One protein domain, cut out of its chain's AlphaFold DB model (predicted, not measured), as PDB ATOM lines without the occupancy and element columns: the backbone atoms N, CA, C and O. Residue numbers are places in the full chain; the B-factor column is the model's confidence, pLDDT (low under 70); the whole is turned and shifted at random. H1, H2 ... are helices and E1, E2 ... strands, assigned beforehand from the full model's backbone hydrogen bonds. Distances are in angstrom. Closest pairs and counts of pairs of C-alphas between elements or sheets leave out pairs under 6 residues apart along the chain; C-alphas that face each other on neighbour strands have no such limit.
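AT A GLANCE: This is residues 25 to 160 of the 189 residues of an uncharacterized protein of Botrimarina colliarenosi (UniProt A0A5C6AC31). Two twisted sheets of four strands lie face to face as a sandwich: E1, E4, E7 and E6 make one, E2, E3, E8 and E5 the other. The short helix H1 grazes the second sheet, and residues 45 to 66 and 108 to 131 form long loops at the outside. The printed part has 136 residues, in order E1 E2 E3 E4 E5 H1 E6 E7 E8; it is mostly strand, both sheets antiparallel. It is compact, with a radius of gyration of the C-alphas of 14.5 A, and elongated, spanning 44 by 27 by 22 A.

IN THESE COORDINATES: E1, residues 25 to 29, begins at C-alpha 25 (42.201, 53.381, 2.419). E2, residues 33 to 44, spans 32.6 A, and E3, residues 67 to 77, 33.1 A. E4 is residues 84 to 92, 25.1 A; E5, 96 to 100; H1, 103 to 107; E6, 132 to 136; E7, 139 to 146, 20.6 A. E8, residues 151 to 159, spans 25.4 A and ends at C-alpha 159 (26.837, 58.299, 2.042).

HOW THE PARTS SIT: In the sheet E1 E4 E7 E6, N 27 and O 89 are 2.8 A apart, N 88 and O 142 2.9 A, and, in the hairpin E6 and E7, N 134 and O 141 2.8 A. In the sheet E2 E3 E8 E5, the hairpin E2 and E3 has N 36 and O 74 at 2.8 A; N 73 and O 154 are 2.8 A apart, N 100 and O 155 2.9 A. The sheets' facing parts are 10.2 A apart centre to centre. H1, its O i to N i+4 pair within hydrogen-bond range, only grazes the second sheet with residues 103 to 106.

THE WHOLE: The farthest C-alphas, Gly 65 and Leu 81, are 45.1 A apart. The printed part has no cut; links E2 to E3 and H1 to E6 are long. Mean pLDDT of the printed part is 73.8, with 45 residues under 70, among them 103 to 126.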
ATOM      1  N   ASP A  25      40.752  53.557   2.407       81.56
ATOM      2  CA  ASP A  25      42.201  53.381   2.419       81.56
ATOM      3  C   ASP A  25      42.674  52.730   3.721       81.56
ATOM      4  O   ASP A  25      42.409  53.219   4.822       81.56
ATOM      5  N   LEU A  26      43.438  51.641   3.606       80.62
ATOM      6  CA  LEU A  26      44.152  51.059   4.741       80.62
ATOM      7  C   LEU A  26      45.344  51.954   5.104       80.62
ATOM      8  O   LEU A  26      46.308  52.057   4.345       80.62
ATOM      9  N   LEU A  27      45.298  52.573   6.284       78.19
ATOM     10  CA  LEU A  27      46.366  53.436   6.790       78.19
ATOM     11  C   LEU A  27      47.511  52.624   7.393       78.19
ATOM     12  O   LEU A  27      48.684  52.938   7.192       78.19
ATOM     13  N   CYS A  28      47.175  51.594   8.168       72.00
ATOM     14  CA  CYS A  28      48.150  50.696   8.769       72.00
ATOM     15  C   CYS A  28      47.514  49.368   9.178       72.00
ATOM     16  O   CYS A  28      46.346  49.317   9.567       72.00
ATOM     17  N   SER A  29      48.316  48.304   9.138       74.62
ATOM     18  CA  SER A  29      47.986  47.013   9.734       74.62
ATOM     19  C   SER A  29      49.209  46.365  10.391       74.62
ATOM     20  O   SER A  29      50.352  46.699  10.064       74.62
ATOM     21  N   SER A  30      48.994  45.457  11.348       67.94
ATOM     22  CA  SER A  30      50.064  44.590  11.861       67.94
ATOM     23  C   SER A  30      50.349  43.420  10.904       67.94
ATOM     24  O   SER A  30      49.488  42.984  10.146       67.94
ATOM     25  N   SER A  31      51.583  42.904  10.947       59.94
ATOM     26  CA  SER A  31      52.229  42.097   9.894       59.94
ATOM     27  C   SER A  31      51.634  40.720   9.568       59.94
ATOM     28  O   SER A  31      52.180  40.040   8.702       59.94
ATOM     29  N   ASN A  32      50.573  40.281  10.248       65.56
ATOM     30  CA  ASN A  32      50.064  38.910  10.120       65.56
ATOM     31  C   ASN A  32      48.663  38.829   9.493       65.56
ATOM     32  O   ASN A  32      48.238  37.739   9.129       65.56
ATOM     33  N   ALA A  33      47.968  39.958   9.325       70.38
ATOM     34  CA  ALA A  33      46.645  39.987   8.713       70.38
ATOM     35  C   ALA A  33      46.717  40.518   7.277       70.38
ATOM     36  O   ALA A  33      47.288  41.580   7.010       70.38
ATOM     37  N   ASN A  34      46.107  39.789   6.354       77.88
ATOM     38  CA  ASN A  34      45.811  40.260   5.018       77.88
ATOM     39  C   ASN A  34      44.468  40.967   5.014       77.88
ATOM     40  O   ASN A  34      43.459  40.428   5.458       77.88
ATOM     41  N   VAL A  35      44.467  42.180   4.488       79.94
ATOM     42  CA  VAL A  35      43.288  43.029   4.470       79.94
ATOM     43  C   VAL A  35      42.896  43.253   3.022       79.94
ATOM     44  O   VAL A  35      43.660  43.819   2.243       79.94
ATOM     45  N   THR A  36      41.692  42.820   2.672       80.88
ATOM     46  CA  THR A  36      41.117  43.018   1.343       80.88
ATOM     47  C   THR A  36      39.919  43.944   1.451       80.88
ATOM     48  O   THR A  36      39.002  43.682   2.223       80.88
ATOM     49  N   VAL A  37      39.897  45.006   0.651       83.31
ATOM     50  CA  VAL A  37      38.748  45.911   0.534       83.31
ATOM     51  C   VAL A  37      38.064  45.645  -0.801       83.31
ATOM     52  O   VAL A  37      38.711  45.633  -1.846       83.31
ATOM     53  N   ILE A  38      36.757  45.405  -0.768       81.19
ATOM     54  CA  ILE A  38      35.939  45.082  -1.936       81.19
ATOM     55  C   ILE A  38      34.813  46.101  -2.013       81.19
ATOM     56  O   ILE A  38      33.985  46.187  -1.111       81.19
ATOM     57  N   TYR A  39      34.747  46.848  -3.108       81.81
ATOM     58  CA  TYR A  39      33.573  47.656  -3.404       81.81
ATOM     59  C   TYR A  39      32.423  46.746  -3.851       81.81
ATOM     60  O   TYR A  39      32.546  46.026  -4.843       81.81
ATOM     61  N   GLU A  40      31.317  46.753  -3.108       75.81
ATOM     62  CA  GLU A  40      30.158  45.899  -3.387       75.81
ATOM     63  C   GLU A  40      29.133  46.587  -4.297       75.81
ATOM     64  O   GLU A  40      28.365  45.907  -4.973       75.81
ATOM     65  N   GLY A  41      29.112  47.923  -4.338       76.12
ATOM     66  CA  GLY A  41      28.216  48.687  -5.206       76.12
ATOM     67  C   GLY A  41      27.590  49.912  -4.544       76.12
ATOM     68  O   GLY A  41      27.817  50.199  -3.368       76.12
ATOM     69  N   THR A  42      26.761  50.610  -5.322       79.44
ATOM     70  CA  THR A  42      25.904  51.699  -4.842       79.44
ATOM     71  C   THR A  42      24.463  51.227  -4.697       79.44
ATOM     72  O   THR A  42      24.003  50.318  -5.393       79.44
ATOM     73  N   GLY A  43      23.716  51.877  -3.811       75.38
ATOM     74  CA  GLY A  43      22.316  51.563  -3.578       75.38
ATOM     75  C   GLY A  43      21.492  52.762  -3.136       75.38
ATOM     76  O   GLY A  43      21.996  53.808  -2.722       75.38
ATOM     77  N   ARG A  44      20.173  52.593  -3.217       76.94
ATOM     78  CA  ARG A  44      19.202  53.459  -2.551       76.94
ATOM     79  C   ARG A  44      18.196  52.583  -1.828       76.94
ATOM     80  O   ARG A  44      17.598  51.706  -2.448       76.94
ATOM     81  N   LEU A  45      17.978  52.842  -0.543       71.94
ATOM     82  CA  LEU A  45      16.969  52.116   0.225       71.94
ATOM     83  C   LEU A  45      15.575  52.517  -0.273       71.94
ATOM     84  O   LEU A  45      15.180  53.674  -0.147       71.94
ATOM     85  N   THR A  46      14.842  51.593  -0.889       66.44
ATOM     86  CA  THR A  46      13.525  51.867  -1.494       66.44
ATOM     87  C   THR A  46      12.364  51.609  -0.537       66.44
ATOM     88  O   THR A  46      11.339  52.280  -0.629       66.44
ATOM     89  N   SER A  47      12.526  50.690   0.414       65.19
ATOM     90  CA  SER A  47      11.543  50.397   1.458       65.19
ATOM     91  C   SER A  47      12.219  49.789   2.684       65.19
ATOM     92  O   SER A  47      13.063  48.910   2.536       65.19
ATOM     93  N   GLY A  48      11.808  50.207   3.881       68.50
ATOM     94  CA  GLY A  48      12.375  49.710   5.139       68.50
ATOM     95  C   GLY A  48      13.734  50.322   5.487       68.50
ATOM     96  O   GLY A  48      14.319  51.072   4.704       68.50
ATOM     97  N   SER A  49      14.213  50.035   6.697       69.00
ATOM     98  CA  SER A  49      15.519  50.491   7.161       69.00
ATOM     99  C   SER A  49      16.568  49.387   7.063       69.00
ATOM    100  O   SER A  49      16.267  48.197   7.185       69.00
ATOM    101  N   LEU A  50      17.815  49.775   6.804       76.19
ATOM    102  CA  LEU A  50      18.945  48.852   6.870       76.19
ATOM    103  C   LEU A  50      19.437  48.797   8.310       76.19
ATOM    104  O   LEU A  50      19.801  49.837   8.850       76.19
ATOM    105  N   ALA A  51      19.419  47.619   8.931       77.50
ATOM    106  CA  ALA A  51      19.921  47.447  10.290       77.50
ATOM    107  C   ALA A  51      21.440  47.657  10.330       77.50
ATOM    108  O   ALA A  51      22.154  47.135   9.474       77.50
ATOM    109  N   LEU A  52      21.910  48.413  11.317       79.12
ATOM    110  CA  LEU A  52      23.318  48.706  11.547       79.12
ATOM    111  C   LEU A  52      23.725  48.212  12.927       79.12
ATOM    112  O   LEU A  52      22.979  48.382  13.892       79.12
ATOM    113  N   ASP A  53      24.941  47.695  13.016       79.88
ATOM    114  CA  ASP A  53      25.542  47.327  14.295       79.88
ATOM    115  C   ASP A  53      26.138  48.564  14.980       79.88
ATOM    116  O   ASP A  53      26.116  48.686  16.204       79.88
ATOM    117  N   SER A  54      26.618  49.533  14.191       83.25
ATOM    118  CA  SER A  54      27.102  50.822  14.695       83.25
ATOM    119  C   SER A  54      26.999  51.948  13.658       83.25
ATOM    120  O   SER A  54      26.930  51.711  12.452       83.25
ATOM    121  N   SER A  55      26.986  53.197  14.133       83.56
ATOM    122  CA  SER A  55      26.993  54.420  13.317       83.56
ATOM    123  C   SER A  55      27.690  55.555  14.073       83.56
ATOM    124  O   SER A  55      27.511  55.640  15.293       83.56
ATOM    125  N   PRO A  56      28.392  56.490  13.394       81.06
ATOM    126  CA  PRO A  56      28.950  57.677  14.052       81.06
ATOM    127  C   PRO A  56      27.872  58.555  14.698       81.06
ATOM    128  O   PRO A  56      28.140  59.284  15.646       81.06
ATOM    129  N   SER A  57      26.641  58.483  14.182       79.69
ATOM    130  CA  SER A  57      25.489  59.248  14.668       79.69
ATOM    131  C   SER A  57      24.714  58.551  15.795       79.69
ATOM    132  O   SER A  57      23.704  59.077  16.260       79.69
ATOM    133  N   GLY A  58      25.139  57.352  16.214       79.44
ATOM    134  CA  GLY A  58      24.407  56.517  17.172       79.44
ATOM    135  C   GLY A  58      23.114  55.908  16.614       79.44
ATOM    136  O   GLY A  58      22.365  55.274  17.355       79.44
ATOM    137  N   GLN A  59      22.834  56.087  15.321       78.25
ATOM    138  CA  GLN A  59      21.702  55.444  14.660       78.25
ATOM    139  C   GLN A  59      21.953  53.941  14.496       78.25
ATOM    140  O   GLN A  59      23.020  53.516  14.068       78.25
ATOM    141  N   THR A  60      20.936  53.132  14.789       79.50
ATOM    142  CA  THR A  60      20.968  51.666  14.621       79.50
ATOM    143  C   THR A  60      20.340  51.207  13.308       79.50
ATOM    144  O   THR A  60      20.248  50.011  13.034       79.50
ATOM    145  N   SER A  61      19.863  52.141  12.480       78.00
ATOM    146  CA  SER A  61      19.393  51.816  11.139       78.00
ATOM    147  C   SER A  61      19.406  53.015  10.196       78.00
ATOM    148  O   SER A  61      19.223  54.152  10.632       78.00
ATOM    149  N   ILE A  62      19.576  52.750   8.902       75.94
ATOM    150  CA  ILE A  62      19.528  53.760   7.839       75.94
ATOM    151  C   ILE A  62      18.097  53.886   7.319       75.94
ATOM    152  O   ILE A  62      17.485  52.882   6.953       75.94
ATOM    153  N   GLN A  63      17.563  55.108   7.268       74.69
ATOM    154  CA  GLN A  63      16.199  55.367   6.799       74.69
ATOM    155  C   GLN A  63      16.046  55.175   5.275       74.69
ATOM    156  O   GLN A  63      16.999  55.407   4.522       74.69
ATOM    157  N   PRO A  64      14.838  54.808   4.796       76.06
ATOM    158  CA  PRO A  64      14.548  54.748   3.368       76.06
ATOM    159  C   PRO A  64      14.891  56.060   2.647       76.06
ATOM    160  O   PRO A  64      14.690  57.154   3.168       76.06
ATOM    161  N   GLY A  65      15.344  55.952   1.401       75.62
ATOM    162  CA  GLY A  65      15.579  57.077   0.500       75.62
ATOM    163  C   GLY A  65      17.015  57.598   0.468       75.62
ATOM    164  O   GLY A  65      17.344  58.286  -0.505       75.62
ATOM    165  N   LEU A  66      17.856  57.240   1.445       79.94
ATOM    166  CA  LEU A  66      19.279  57.587   1.461       79.94
ATOM    167  C   LEU A  66      20.045  56.791   0.394       79.94
ATOM    168  O   LEU A  66      19.767  55.606   0.170       79.94
ATOM    169  N   ARG A  67      20.977  57.460  -0.288       83.38
ATOM    170  CA  ARG A  67      21.896  56.831  -1.243       83.38
ATOM    171  C   ARG A  67      23.199  56.488  -0.536       83.38
ATOM    172  O   ARG A  67      23.689  57.294   0.252       83.38
ATOM    173  N   PHE A  68      23.747  55.323  -0.831       83.75
ATOM    174  CA  PHE A  68      24.961  54.851  -0.186       83.75
ATOM    175  C   PHE A  68      25.852  54.074  -1.149       83.75
ATOM    176  O   PHE A  68      25.362  53.481  -2.113       83.75
ATOM    177  N   ASP A  69      27.129  54.041  -0.800       85.12
ATOM    178  CA  ASP A  69      28.142  53.146  -1.337       85.12
ATOM    179  C   ASP A  69      28.467  52.102  -0.263       85.12
ATOM    180  O   ASP A  69      28.518  52.427   0.929       85.12
ATOM    181  N   SER A  70      28.655  50.846  -0.667       84.06
ATOM    182  CA  SER A  70      28.992  49.747   0.243       84.06
ATOM    183  C   SER A  70      30.374  49.190  -0.056       84.06
ATOM    184  O   SER A  70      30.686  48.842  -1.201       84.06
ATOM    185  N   TYR A  71      31.173  49.044   0.995       85.50
ATOM    186  CA  TYR A  71      32.494  48.431   0.949       85.50
ATOM    187  C   TYR A  71      32.553  47.275   1.942       85.50
ATOM    188  O   TYR A  71      32.235  47.444   3.118       85.50
ATOM    189  N   LEU A  72      32.989  46.108   1.480       84.50
ATOM    190  CA  LEU A  72      33.270  44.943   2.304       84.50
ATOM    191  C   LEU A  72      34.772  44.853   2.560       84.50
ATOM    192  O   LEU A  72      35.564  44.633   1.644       84.50
ATOM    193  N   ILE A  73      35.152  44.990   3.818       84.44
ATOM    194  CA  ILE A  73      36.504  44.778   4.312       84.44
ATOM    195  C   ILE A  73      36.575  43.341   4.819       84.44
ATOM    196  O   ILE A  73      35.757  42.926   5.634       84.44
ATOM    197  N   LYS A  74      37.543  42.580   4.322       81.44
ATOM    198  CA  LYS A  74      37.858  41.224   4.765       81.44
ATOM    199  C   LYS A  74      39.226  41.229   5.409       81.44
ATOM    200  O   LYS A  74      40.176  41.738   4.813       81.44
ATOM    201  N   ILE A  75      39.306  40.667   6.605       79.81
ATOM    202  CA  ILE A  75      40.558  40.501   7.329       79.81
ATOM    203  C   ILE A  75      40.794  39.002   7.467       79.81
ATOM    204  O   ILE A  75      40.012  38.304   8.104       79.81
ATOM    205  N   ASP A  76      41.851  38.531   6.816       76.06
ATOM    206  CA  ASP A  76      42.244  37.128   6.745       76.06
ATOM    207  C   ASP A  76      43.604  36.949   7.428       76.06
ATOM    208  O   ASP A  76      44.486  37.794   7.288       76.06
ATOM    209  N   ASP A  77      43.828  35.829   8.111       68.69
ATOM    210  CA  ASP A  77      45.149  35.457   8.630       68.69
ATOM    211  C   ASP A  77      45.697  34.276   7.831       68.69
ATOM    212  O   ASP A  77      45.062  33.230   7.689       68.69
ATOM    213  N   PHE A  78      46.895  34.459   7.277       56.53
ATOM    214  CA  PHE A  78      47.604  33.420   6.530       56.53
ATOM    215  C   PHE A  78      48.483  32.539   7.427       56.53
ATOM    216  O   PHE A  78      49.042  31.542   6.960       56.53
ATOM    217  N   SER A  79      48.637  32.885   8.706       55.22
ATOM    218  CA  SER A  79      49.445  32.137   9.658       55.22
ATOM    219  C   SER A  79      48.637  30.979  10.248       55.22
ATOM    220  O   SER A  79      47.829  31.086  11.163       55.22
ATOM    221  N   SER A  80      48.842  29.812   9.644       56.72
ATOM    222  CA  SER A  80      48.199  28.556  10.011       56.72
ATOM    223  C   SER A  80      48.276  28.258  11.521       56.72
ATOM    224  O   SER A  80      49.369  28.174  12.079       56.72
ATOM    225  N   LEU A  81      47.110  27.964  12.116       55.72
ATOM    226  CA  LEU A  81      46.866  27.224  13.373       55.72
ATOM    227  C   LEU A  81      46.857  27.981  14.712       55.72
ATOM    228  O   LEU A  81      46.465  27.369  15.706       55.72
ATOM    229  N   SER A  82      47.203  29.268  14.787       64.56
ATOM    230  CA  SER A  82      47.111  30.022  16.049       64.56
ATOM    231  C   SER A  82      46.514  31.404  15.814       64.56
ATOM    232  O   SER A  82      47.036  32.113  14.964       64.56
ATOM    233  N   PRO A  83      45.495  31.828  16.588       67.62
ATOM    234  CA  PRO A  83      44.943  33.168  16.457       67.62
ATOM    235  C   PRO A  83      46.025  34.232  16.654       67.62
ATOM    236  O   PRO A  83      46.614  34.316  17.740       67.62
ATOM    237  N   SER A  84      46.297  35.028  15.622       70.38
ATOM    238  CA  SER A  84      47.251  36.131  15.706       70.38
ATOM    239  C   SER A  84      46.524  37.427  16.056       70.38
ATOM    240  O   SER A  84      45.496  37.735  15.451       70.38
ATOM    241  N   PRO A  85      47.040  38.224  17.011       75.88
ATOM    242  CA  PRO A  85      46.496  39.548  17.245       75.88
ATOM    243  C   PRO A  85      46.711  40.409  16.000       75.88
ATOM    244  O   PRO A  85      47.824  40.487  15.467       75.88
ATOM    245  N   PHE A  86      45.657  41.085  15.571       77.62
ATOM    246  CA  PHE A  86      45.717  42.016  14.465       77.62
ATOM    247  C   PHE A  86      45.227  43.394  14.882       77.62
ATOM    248  O   PHE A  86      44.372  43.560  15.750       77.62
ATOM    249  N   TYR A  87      45.793  44.387  14.218       82.31
ATOM    250  CA  TYR A  87      45.342  45.761  14.275       82.31
ATOM    251  C   TYR A  87      45.239  46.264  12.844       82.31
ATOM    252  O   TYR A  87      46.162  46.032  12.063       82.31
ATOM    253  N   ALA A  88      44.145  46.940  12.507       83.31
ATOM    254  CA  ALA A  88      43.954  47.610  11.231       83.31
ATOM    255  C   ALA A  88      43.258  48.958  11.445       83.31
ATOM    256  O   ALA A  88      42.294  49.060  12.205       83.31
ATOM    257  N   ASN A  89      43.745  49.996  10.770       86.31
ATOM    258  CA  ASN A  89      43.118  51.312  10.760       86.31
ATOM    259  C   ASN A  89      42.855  51.746   9.322       86.31
ATOM    260  O   ASN A  89      43.760  51.715   8.486       86.31
ATOM    261  N   PHE A  90      41.627  52.168   9.057       87.00
ATOM    262  CA  PHE A  90      41.152  52.586   7.753       87.00
ATOM    263  C   PHE A  90      40.697  54.040   7.798       87.00
ATOM    264  O   PHE A  90      40.044  54.468   8.755       87.00
ATOM    265  N   ASN A  91      40.996  54.768   6.730       87.88
ATOM    266  CA  ASN A  91      40.363  56.038   6.423       87.88
ATOM    267  C   ASN A  91      39.268  55.814   5.383       87.88
ATOM    268  O   ASN A  91      39.499  55.134   4.387       87.88
ATOM    269  N   ILE A  92      38.092  56.381   5.619       85.81
ATOM    270  CA  ILE A  92      36.944  56.247   4.728       85.81
ATOM    271  C   ILE A  92      36.668  57.602   4.076       85.81
ATOM    272  O   ILE A  92      36.426  58.602   4.755       85.81
ATOM    273  N   ASP A  93      36.682  57.627   2.750       82.75
ATOM    274  CA  ASP A  93      36.423  58.821   1.959       82.75
ATOM    275  C   ASP A  93      34.920  59.084   1.886       82.75
ATOM    276  O   ASP A  93      34.196  58.531   1.060       82.75
ATOM    277  N   GLY A  94      34.445  59.959   2.766       82.00
ATOM    278  CA  GLY A  94      33.049  60.391   2.809       82.00
ATOM    279  C   GLY A  94      32.404  60.148   4.169       82.00
ATOM    280  O   GLY A  94      33.002  59.538   5.053       82.00
ATOM    281  N   PRO A  95      31.213  60.706   4.423       85.50
ATOM    282  CA  PRO A  95      30.561  60.535   5.711       85.50
ATOM    283  C   PRO A  95      30.052  59.094   5.845       85.50
ATOM    284  O   PRO A  95      29.250  58.614   5.043       85.50
ATOM    285  N   VAL A  96      30.536  58.399   6.874       87.62
ATOM    286  CA  VAL A  96      30.118  57.028   7.175       87.62
ATOM    287  C   VAL A  96      28.734  57.062   7.805       87.62
ATOM    288  O   VAL A  96      28.514  57.724   8.819       87.62
ATOM    289  N   ILE A  97      27.796  56.330   7.217       86.19
ATOM    290  CA  ILE A  97      26.424  56.244   7.717       86.19
ATOM    291  C   ILE A  97      26.313  55.114   8.744       86.19
ATOM    292  O   ILE A  97      25.600  55.250   9.739       86.19
ATOM    293  N   GLY A  98      27.055  54.020   8.555       86.62
ATOM    294  CA  GLY A  98      27.131  52.949   9.543       86.62
ATOM    295  C   GLY A  98      27.897  51.716   9.094       86.62
ATOM    296  O   GLY A  98      28.414  51.666   7.978       86.62
ATOM    297  N   LEU A  99      27.947  50.725   9.985       86.75
ATOM    298  CA  LEU A  99      28.632  49.449   9.798       86.75
ATOM    299  C   LEU A  99      27.710  48.253  10.026       86.75
ATOM    300  O   LEU A  99      26.767  48.315  10.820       86.75
ATOM    301  N   GLN A 100      28.074  47.140   9.395       86.06
ATOM    302  CA  GLN A 100      27.629  45.797   9.751       86.06
ATOM    303  C   GLN A 100      28.843  44.892   9.986       86.06
ATOM    304  O   GLN A 100      29.758  44.831   9.166       86.06
ATOM    305  N   THR A 101      28.825  44.184  11.104       80.69
ATOM    306  CA  THR A 101      29.839  43.245  11.594       80.69
ATOM    307  C   THR A 101      29.216  41.909  12.013       80.69
ATOM    308  O   THR A 101      29.919  40.905  12.073       80.69
ATOM    309  N   ASP A 102      27.908  41.864  12.300       74.44
ATOM    310  CA  ASP A 102      27.199  40.628  12.648       74.44
ATOM    311  C   ASP A 102      27.041  39.720  11.416       74.44
ATOM    312  O   ASP A 102      26.459  40.097  10.392       74.44
ATOM    313  N   VAL A 103      27.517  38.480  11.544       68.94
ATOM    314  CA  VAL A 103      27.423  37.415  10.535       68.94
ATOM    315  C   VAL A 103      26.000  37.220  10.036       68.94
ATOM    316  O   VAL A 103      25.786  37.057   8.837       68.94
ATOM    317  N   SER A 104      25.009  37.255  10.924       68.00
ATOM    318  CA  SER A 104      23.609  37.071  10.552       68.00
ATOM    319  C   SER A 104      23.108  38.213   9.664       68.00
ATOM    320  O   SER A 104      22.397  37.962   8.687       68.00
ATOM    321  N   SER A 105      23.540  39.449   9.931       66.75
ATOM    322  CA  SER A 105      23.256  40.635   9.114       66.75
ATOM    323  C   SER A 105      23.979  40.588   7.765       66.75
ATOM    324  O   SER A 105      23.402  40.943   6.735       66.75
ATOM    325  N   LEU A 106      25.213  40.085   7.749       68.69
ATOM    326  CA  LEU A 106      26.050  39.994   6.557       68.69
ATOM    327  C   LEU A 106      25.650  38.838   5.618       68.69
ATOM    328  O   LEU A 106      25.565  39.051   4.410       68.69
ATOM    329  N   GLN A 107      25.364  37.641   6.149       62.62
ATOM    330  CA  GLN A 107      25.003  36.430   5.391       62.62
ATOM    331  C   GLN A 107      23.580  36.458   4.842       62.62
ATOM    332  O   GLN A 107      23.339  36.012   3.723       62.62
ATOM    333  N   SER A 108      22.621  36.980   5.611       54.81
ATOM    334  CA  SER A 108      21.253  37.165   5.109       54.81
ATOM    335  C   SER A 108      21.157  38.315   4.105       54.81
ATOM    336  O   SER A 108      20.099  38.538   3.514       54.81
ATOM    337  N   GLY A 109      22.227  39.109   3.995       54.56
ATOM    338  CA  GLY A 109      22.212  40.428   3.384       54.56
ATOM    339  C   GLY A 109      21.168  41.369   3.990       54.56
ATOM    340  O   GLY A 109      20.970  42.416   3.398       54.56
ATOM    341  N   ARG A 110      20.469  40.976   5.078       47.66
ATOM    342  CA  ARG A 110      19.167  41.400   5.662       47.66
ATOM    343  C   ARG A 110      18.313  42.442   4.922       47.66
ATOM    344  O   ARG A 110      17.556  43.194   5.529       47.66
ATOM    345  N   GLN A 111      18.412  42.419   3.611       45.69
ATOM    346  CA  GLN A 111      17.740  43.160   2.576       45.69
ATOM    347  C   GLN A 111      18.083  42.396   1.304       45.69
ATOM    348  O   GLN A 111      19.040  42.700   0.597       45.69
ATOM    349  N   THR A 112      17.301  41.370   0.992       44.62
ATOM    350  CA  THR A 112      17.163  41.002  -0.412       44.62
ATOM    351  C   THR A 112      16.593  42.242  -1.106       44.62
ATOM    352  O   THR A 112      15.395  42.509  -1.025       44.62
ATOM    353  N   LEU A 113      17.453  43.057  -1.715       52.31
ATOM    354  CA  LEU A 113      17.088  44.224  -2.517       52.31
ATOM    355  C   LEU A 113      16.612  43.755  -3.888       52.31
ATOM    356  O   LEU A 113      17.190  44.083  -4.919       52.31
ATOM    357  N   ASN A 114      15.546  42.961  -3.911       45.44
ATOM    358  CA  ASN A 114      14.992  42.503  -5.174       45.44
ATOM    359  C   ASN A 114      13.917  43.498  -5.657       45.44
ATOM    360  O   ASN A 114      13.003  43.824  -4.902       45.44
ATOM    361  N   GLY A 115      13.964  44.052  -6.875       42.78
ATOM    362  CA  GLY A 115      14.752  43.634  -8.050       42.78
ATOM    363  C   GLY A 115      15.197  44.768  -8.978       42.78
ATOM    364  O   GLY A 115      14.998  44.676 -10.181       42.78
ATOM    365  N   ASN A 116      15.767  45.839  -8.412       50.22
ATOM    366  CA  ASN A 116      16.443  46.974  -9.078       50.22
ATOM    367  C   ASN A 116      17.432  47.651  -8.080       50.22
ATOM    368  O   ASN A 116      17.537  48.877  -8.033       50.22
ATOM    369  N   GLY A 117      18.072  46.871  -7.195       53.47
ATOM    370  CA  GLY A 117      18.799  47.350  -6.008       53.47
ATOM    371  C   GLY A 117      20.030  46.507  -5.636       53.47
ATOM    372  O   GLY A 117      20.381  45.573  -6.345       53.47
ATOM    373  N   PHE A 118      20.709  46.903  -4.551       59.12
ATOM    374  CA  PHE A 118      22.042  46.431  -4.137       59.12
ATOM    375  C   PHE A 118      22.055  44.986  -3.592       59.12
ATOM    376  O   PHE A 118      21.538  44.705  -2.516       59.12
ATOM    377  N   GLU A 119      22.684  44.061  -4.317       56.12
ATOM    378  CA  GLU A 119      22.910  42.684  -3.863       56.12
ATOM    379  C   GLU A 119      24.301  42.558  -3.241       56.12
ATOM    380  O   GLU A 119      25.316  42.502  -3.934       56.12
ATOM    381  N   ALA A 120      24.352  42.524  -1.912       60.03
ATOM    382  CA  ALA A 120      25.602  42.353  -1.189       60.03
ATOM    383  C   ALA A 120      26.068  40.889  -1.244       60.03
ATOM    384  O   ALA A 120      25.266  39.967  -1.078       60.03
ATOM    385  N   GLY A 121      27.371  40.660  -1.420       57.72
ATOM    386  CA  GLY A 121      27.930  39.313  -1.321       57.72
ATOM    387  C   GLY A 121      27.830  38.810   0.119       57.72
ATOM    388  O   GLY A 121      28.154  39.546   1.048       57.72
ATOM    389  N   ALA A 122      27.397  37.564   0.325       60.44
ATOM    390  CA  ALA A 122      27.473  36.938   1.643       60.44
ATOM    391  C   ALA A 122      28.952  36.659   1.964       60.44
ATOM    392  O   ALA A 122      29.580  35.855   1.262       60.44
ATOM    393  N   PRO A 123      29.553  37.309   2.975       61.25
ATOM    394  CA  PRO A 123      30.897  36.947   3.371       61.25
ATOM    395  C   PRO A 123      30.881  35.598   4.096       61.25
ATOM    396  O   PRO A 123      29.932  35.254   4.805       61.25
ATOM    397  N   ALA A 124      31.952  34.830   3.917       58.75
ATOM    398  CA  ALA A 124      32.262  33.722   4.807       58.75
ATOM    399  C   ALA A 124      32.889  34.286   6.091       58.75
ATOM    400  O   ALA A 124      33.547  35.317   6.020       58.75
ATOM    401  N   GLY A 125      32.703  33.614   7.228       63.97
ATOM    402  CA  GLY A 125      33.315  34.006   8.502       63.97
ATOM    403  C   GLY A 125      32.509  35.022   9.316       63.97
ATOM    404  O   GLY A 125      31.320  35.232   9.059       63.97
ATOM    405  N   GLY A 126      33.141  35.583  10.342       64.94
ATOM    406  CA  GLY A 126      32.497  36.434  11.326       64.94
ATOM    407  C   GLY A 126      33.451  36.970  12.368       64.94
ATOM    408  O   GLY A 126      34.289  36.221  12.847       64.94
ATOM    409  N   ILE A 127      33.235  38.230  12.741       70.06
ATOM    410  CA  ILE A 127      33.999  38.901  13.788       70.06
ATOM    411  C   ILE A 127      33.830  38.154  15.107       70.06
ATOM    412  O   ILE A 127      32.704  37.900  15.553       70.06
ATOM    413  N   GLU A 128      34.948  37.816  15.740       72.19
ATOM    414  CA  GLU A 128      34.941  37.122  17.016       72.19
ATOM    415  C   GLU A 128      34.448  38.058  18.124       72.19
ATOM    416  O   GLU A 128      34.692  39.262  18.129       72.19
ATOM    417  N   SER A 129      33.787  37.503  19.142       67.69
ATOM    418  CA  SER A 129      33.275  38.308  20.271       67.69
ATOM    419  C   SER A 129      34.364  39.046  21.067       67.69
ATOM    420  O   SER A 129      34.060  39.952  21.843       67.69
ATOM    421  N   SER A 130      35.627  38.642  20.906       72.19
ATOM    422  CA  SER A 130      36.793  39.304  21.493       72.19
ATOM    423  C   SER A 130      37.297  40.500  20.693       72.19
ATOM    424  O   SER A 130      38.131  41.250  21.204       72.19
ATOM    425  N   ASP A 131      36.848  40.655  19.455       78.75
ATOM    426  CA  ASP A 131      37.326  41.699  18.572       78.75
ATOM    427  C   ASP A 131      36.588  43.002  18.840       78.75
ATOM    428  O   ASP A 131      35.440  43.058  19.286       78.75
ATOM    429  N   THR A 132      37.285  44.089  18.563       83.31
ATOM    430  CA  THR A 132      36.792  45.438  18.767       83.31
ATOM    431  C   THR A 132      36.809  46.173  17.444       83.31
ATOM    432  O   THR A 132      37.854  46.365  16.823       83.31
ATOM    433  N   VAL A 133      35.624  46.606  17.027       85.00
ATOM    434  CA  VAL A 133      35.426  47.470  15.869       85.00
ATOM    435  C   VAL A 133      34.960  48.817  16.387       85.00
ATOM    436  O   VAL A 133      33.926  48.921  17.044       85.00
ATOM    437  N   THR A 134      35.743  49.854  16.123       87.00
ATOM    438  CA  THR A 134      35.433  51.220  16.540       87.00
ATOM    439  C   THR A 134      35.351  52.114  15.320       87.00
ATOM    440  O   THR A 134      36.299  52.195  14.542       87.00
ATOM    441  N   LEU A 135      34.235  52.825  15.188       85.50
ATOM    442  CA  LEU A 135      34.047  53.848  14.172       85.50
ATOM    443  C   LEU A 135      34.025  55.226  14.826       85.50
ATOM    444  O   LEU A 135      33.171  55.503  15.669       85.50
ATOM    445  N   ASN A 136      34.941  56.098  14.415       86.06
ATOM    446  CA  ASN A 136      34.987  57.486  14.852       86.06
ATOM    447  C   ASN A 136      35.023  58.412  13.633       86.06
ATOM    448  O   ASN A 136      36.070  58.630  13.020       86.06
ATOM    449  N   GLY A 137      33.849  58.927  13.259       84.88
ATOM    450  CA  GLY A 137      33.677  59.702  12.034       84.88
ATOM    451  C   GLY A 137      34.021  58.866  10.802       84.88
ATOM    452  O   GLY A 137      33.272  57.963  10.443       84.88
ATOM    453  N   GLN A 138      35.154  59.184  10.176       86.56
ATOM    454  CA  GLN A 138      35.674  58.539   8.964       86.56
ATOM    455  C   GLN A 138      36.781  57.518   9.243       86.56
ATOM    456  O   GLN A 138      37.236  56.840   8.327       86.56
ATOM    457  N   SER A 139      37.227  57.403  10.496       85.88
ATOM    458  CA  SER A 139      38.253  56.440  10.881       85.88
ATOM    459  C   SER A 139      37.605  55.183  11.442       85.88
ATOM    460  O   SER A 139      36.874  55.233  12.437       85.88
ATOM    461  N   LEU A 140      37.896  54.056  10.802       88.25
ATOM    462  CA  LEU A 140      37.520  52.729  11.263       88.25
ATOM    463  C   LEU A 140      38.757  52.045  11.835       88.25
ATOM    464  O   LEU A 140      39.733  51.814  11.131       88.25
ATOM    465  N   THR A 141      38.707  51.703  13.115       88.31
ATOM    466  CA  THR A 141      39.755  50.939  13.791       88.31
ATOM    467  C   THR A 141      39.234  49.557  14.137       88.31
ATOM    468  O   THR A 141      38.169  49.422  14.739       88.31
ATOM    469  N   VAL A 142      40.015  48.540  13.796       85.94
ATOM    470  CA  VAL A 142      39.733  47.140  14.098       85.94
ATOM    471  C   VAL A 142      40.910  46.573  14.873       85.94
ATOM    472  O   VAL A 142      42.059  46.680  14.442       85.94
ATOM    473  N   ASN A 143      40.632  45.996  16.032       84.00
ATOM    474  CA  ASN A 143      41.621  45.317  16.854       84.00
ATOM    475  C   ASN A 143      41.022  44.011  17.356       84.00
ATOM    476  O   ASN A 143      39.975  44.028  18.002       84.00
ATOM    477  N   GLY A 144      41.683  42.900  17.068       78.94
ATOM    478  CA  GLY A 144      41.114  41.588  17.313       78.94
ATOM    479  C   GLY A 144      42.126  40.467  17.189       78.94
ATOM    480  O   GLY A 144      43.343  40.688  17.194       78.94
ATOM    481  N   LYS A 145      41.620  39.244  17.090       74.25
ATOM    482  CA  LYS A 145      42.403  38.051  16.783       74.25
ATOM    483  C   LYS A 145      41.732  37.291  15.654       74.25
ATOM    484  O   LYS A 145      40.697  36.677  15.874       74.25
ATOM    485  N   VAL A 146      42.389  37.218  14.504       67.94
ATOM    486  CA  VAL A 146      41.895  36.361  13.427       67.94
ATOM    487  C   VAL A 146      42.274  34.921  13.768       67.94
ATOM    488  O   VAL A 146      43.454  34.605  13.926       67.94
ATOM    489  N   GLY A 147      41.287  34.047  13.965       55.72
ATOM    490  CA  GLY A 147      41.491  32.676  14.432       55.72
ATOM    491  C   GLY A 147      41.096  31.604  13.414       55.72
ATOM    492  O   GLY A 147      39.955  31.545  12.972       55.72
ATOM    493  N   GLY A 148      42.023  30.684  13.115       51.88
ATOM    494  CA  GLY A 148      41.783  29.272  12.755       51.88
ATOM    495  C   GLY A 148      41.117  28.922  11.412       51.88
ATOM    496  O   GLY A 148      41.540  27.958  10.774       51.88
ATOM    497  N   GLN A 149      40.088  29.651  10.987       49.75
ATOM    498  CA  GLN A 149      39.322  29.475   9.739       49.75
ATOM    499  C   GLN A 149      38.531  30.754   9.354       49.75
ATOM    500  O   GLN A 149      37.785  30.730   8.375       49.75
ATOM    501  N   GLY A 150      38.610  31.832  10.144       54.09
ATOM    502  CA  GLY A 150      37.746  33.004  10.003       54.09
ATOM    503  C   GLY A 150      38.296  34.054   9.045       54.09
ATOM    504  O   GLY A 150      39.463  34.423   9.122       54.09
ATOM    505  N   VAL A 151      37.424  34.531   8.160       61.88
ATOM    506  CA  VAL A 151      37.501  35.881   7.598       61.88
ATOM    507  C   VAL A 151      36.690  36.754   8.550       61.88
ATOM    508  O   VAL A 151      35.575  36.352   8.886       61.88
ATOM    509  N   ASP A 152      37.192  37.919   8.952       74.50
ATOM    510  CA  ASP A 152      36.409  38.894   9.723       74.50
ATOM    511  C   ASP A 152      35.823  39.935   8.762       74.50
ATOM    512  O   ASP A 152      36.504  40.904   8.400       74.50
ATOM    513  N   PRO A 153      34.592  39.728   8.250       81.00
ATOM    514  CA  PRO A 153      33.964  40.674   7.350       81.00
ATOM    515  C   PRO A 153      33.399  41.877   8.103       81.00
ATOM    516  O   PRO A 153      32.620  41.744   9.045       81.00
ATOM    517  N   ILE A 154      33.717  43.066   7.604       85.19
ATOM    518  CA  ILE A 154      33.130  44.332   8.041       85.19
ATOM    519  C   ILE A 154      32.578  45.024   6.812       85.19
ATOM    520  O   ILE A 154      33.319  45.316   5.873       85.19
ATOM    521  N   ARG A 155      31.284  45.322   6.813       86.62
ATOM    522  CA  ARG A 155      30.667  46.135   5.771       86.62
ATOM    523  C   ARG A 155      30.529  47.570   6.250       86.62
ATOM    524  O   ARG A 155      30.000  47.823   7.331       86.62
ATOM    525  N   VAL A 156      30.986  48.495   5.422       88.12
ATOM    526  CA  VAL A 156      30.941  49.936   5.651       88.12
ATOM    527  C   VAL A 156      29.965  50.561   4.665       88.12
ATOM    528  O   VAL A 156      30.097  50.362   3.458       88.12
ATOM    529  N   PHE A 157      29.021  51.349   5.177       86.69
ATOM    530  CA  PHE A 157      28.112  52.159   4.371       86.69
ATOM    531  C   PHE A 157      28.546  53.616   4.411       86.69
ATOM    532  O   PHE A 157      28.553  54.246   5.473       86.69
ATOM    533  N   VAL A 158      28.869  54.159   3.246       88.00
ATOM    534  CA  VAL A 158      29.263  55.557   3.062       88.00
ATOM    535  C   VAL A 158      28.135  56.282   2.355       88.00
ATOM    536  O   VAL A 158      27.511  55.724   1.455       88.00
ATOM    537  N   GLU A 159      27.826  57.508   2.763       86.00
ATOM    538  CA  GLU A 159      26.837  58.299   2.042       86.00
ATOM    539  C   GLU A 159      27.369  58.586   0.650       86.00
ATOM    540  O   GLU A 159      28.428  59.197   0.488       86.00
ATOM    541  N   ALA A 160      26.604  58.174  -0.358       76.31
ATOM    542  CA  ALA A 160      26.882  58.555  -1.724       76.31
ATOM    543  C   ALA A 160      26.542  60.041  -1.831       76.31
ATOM    544  O   ALA A 160      25.414  60.421  -2.171       76.31
TER     545      ALA A 160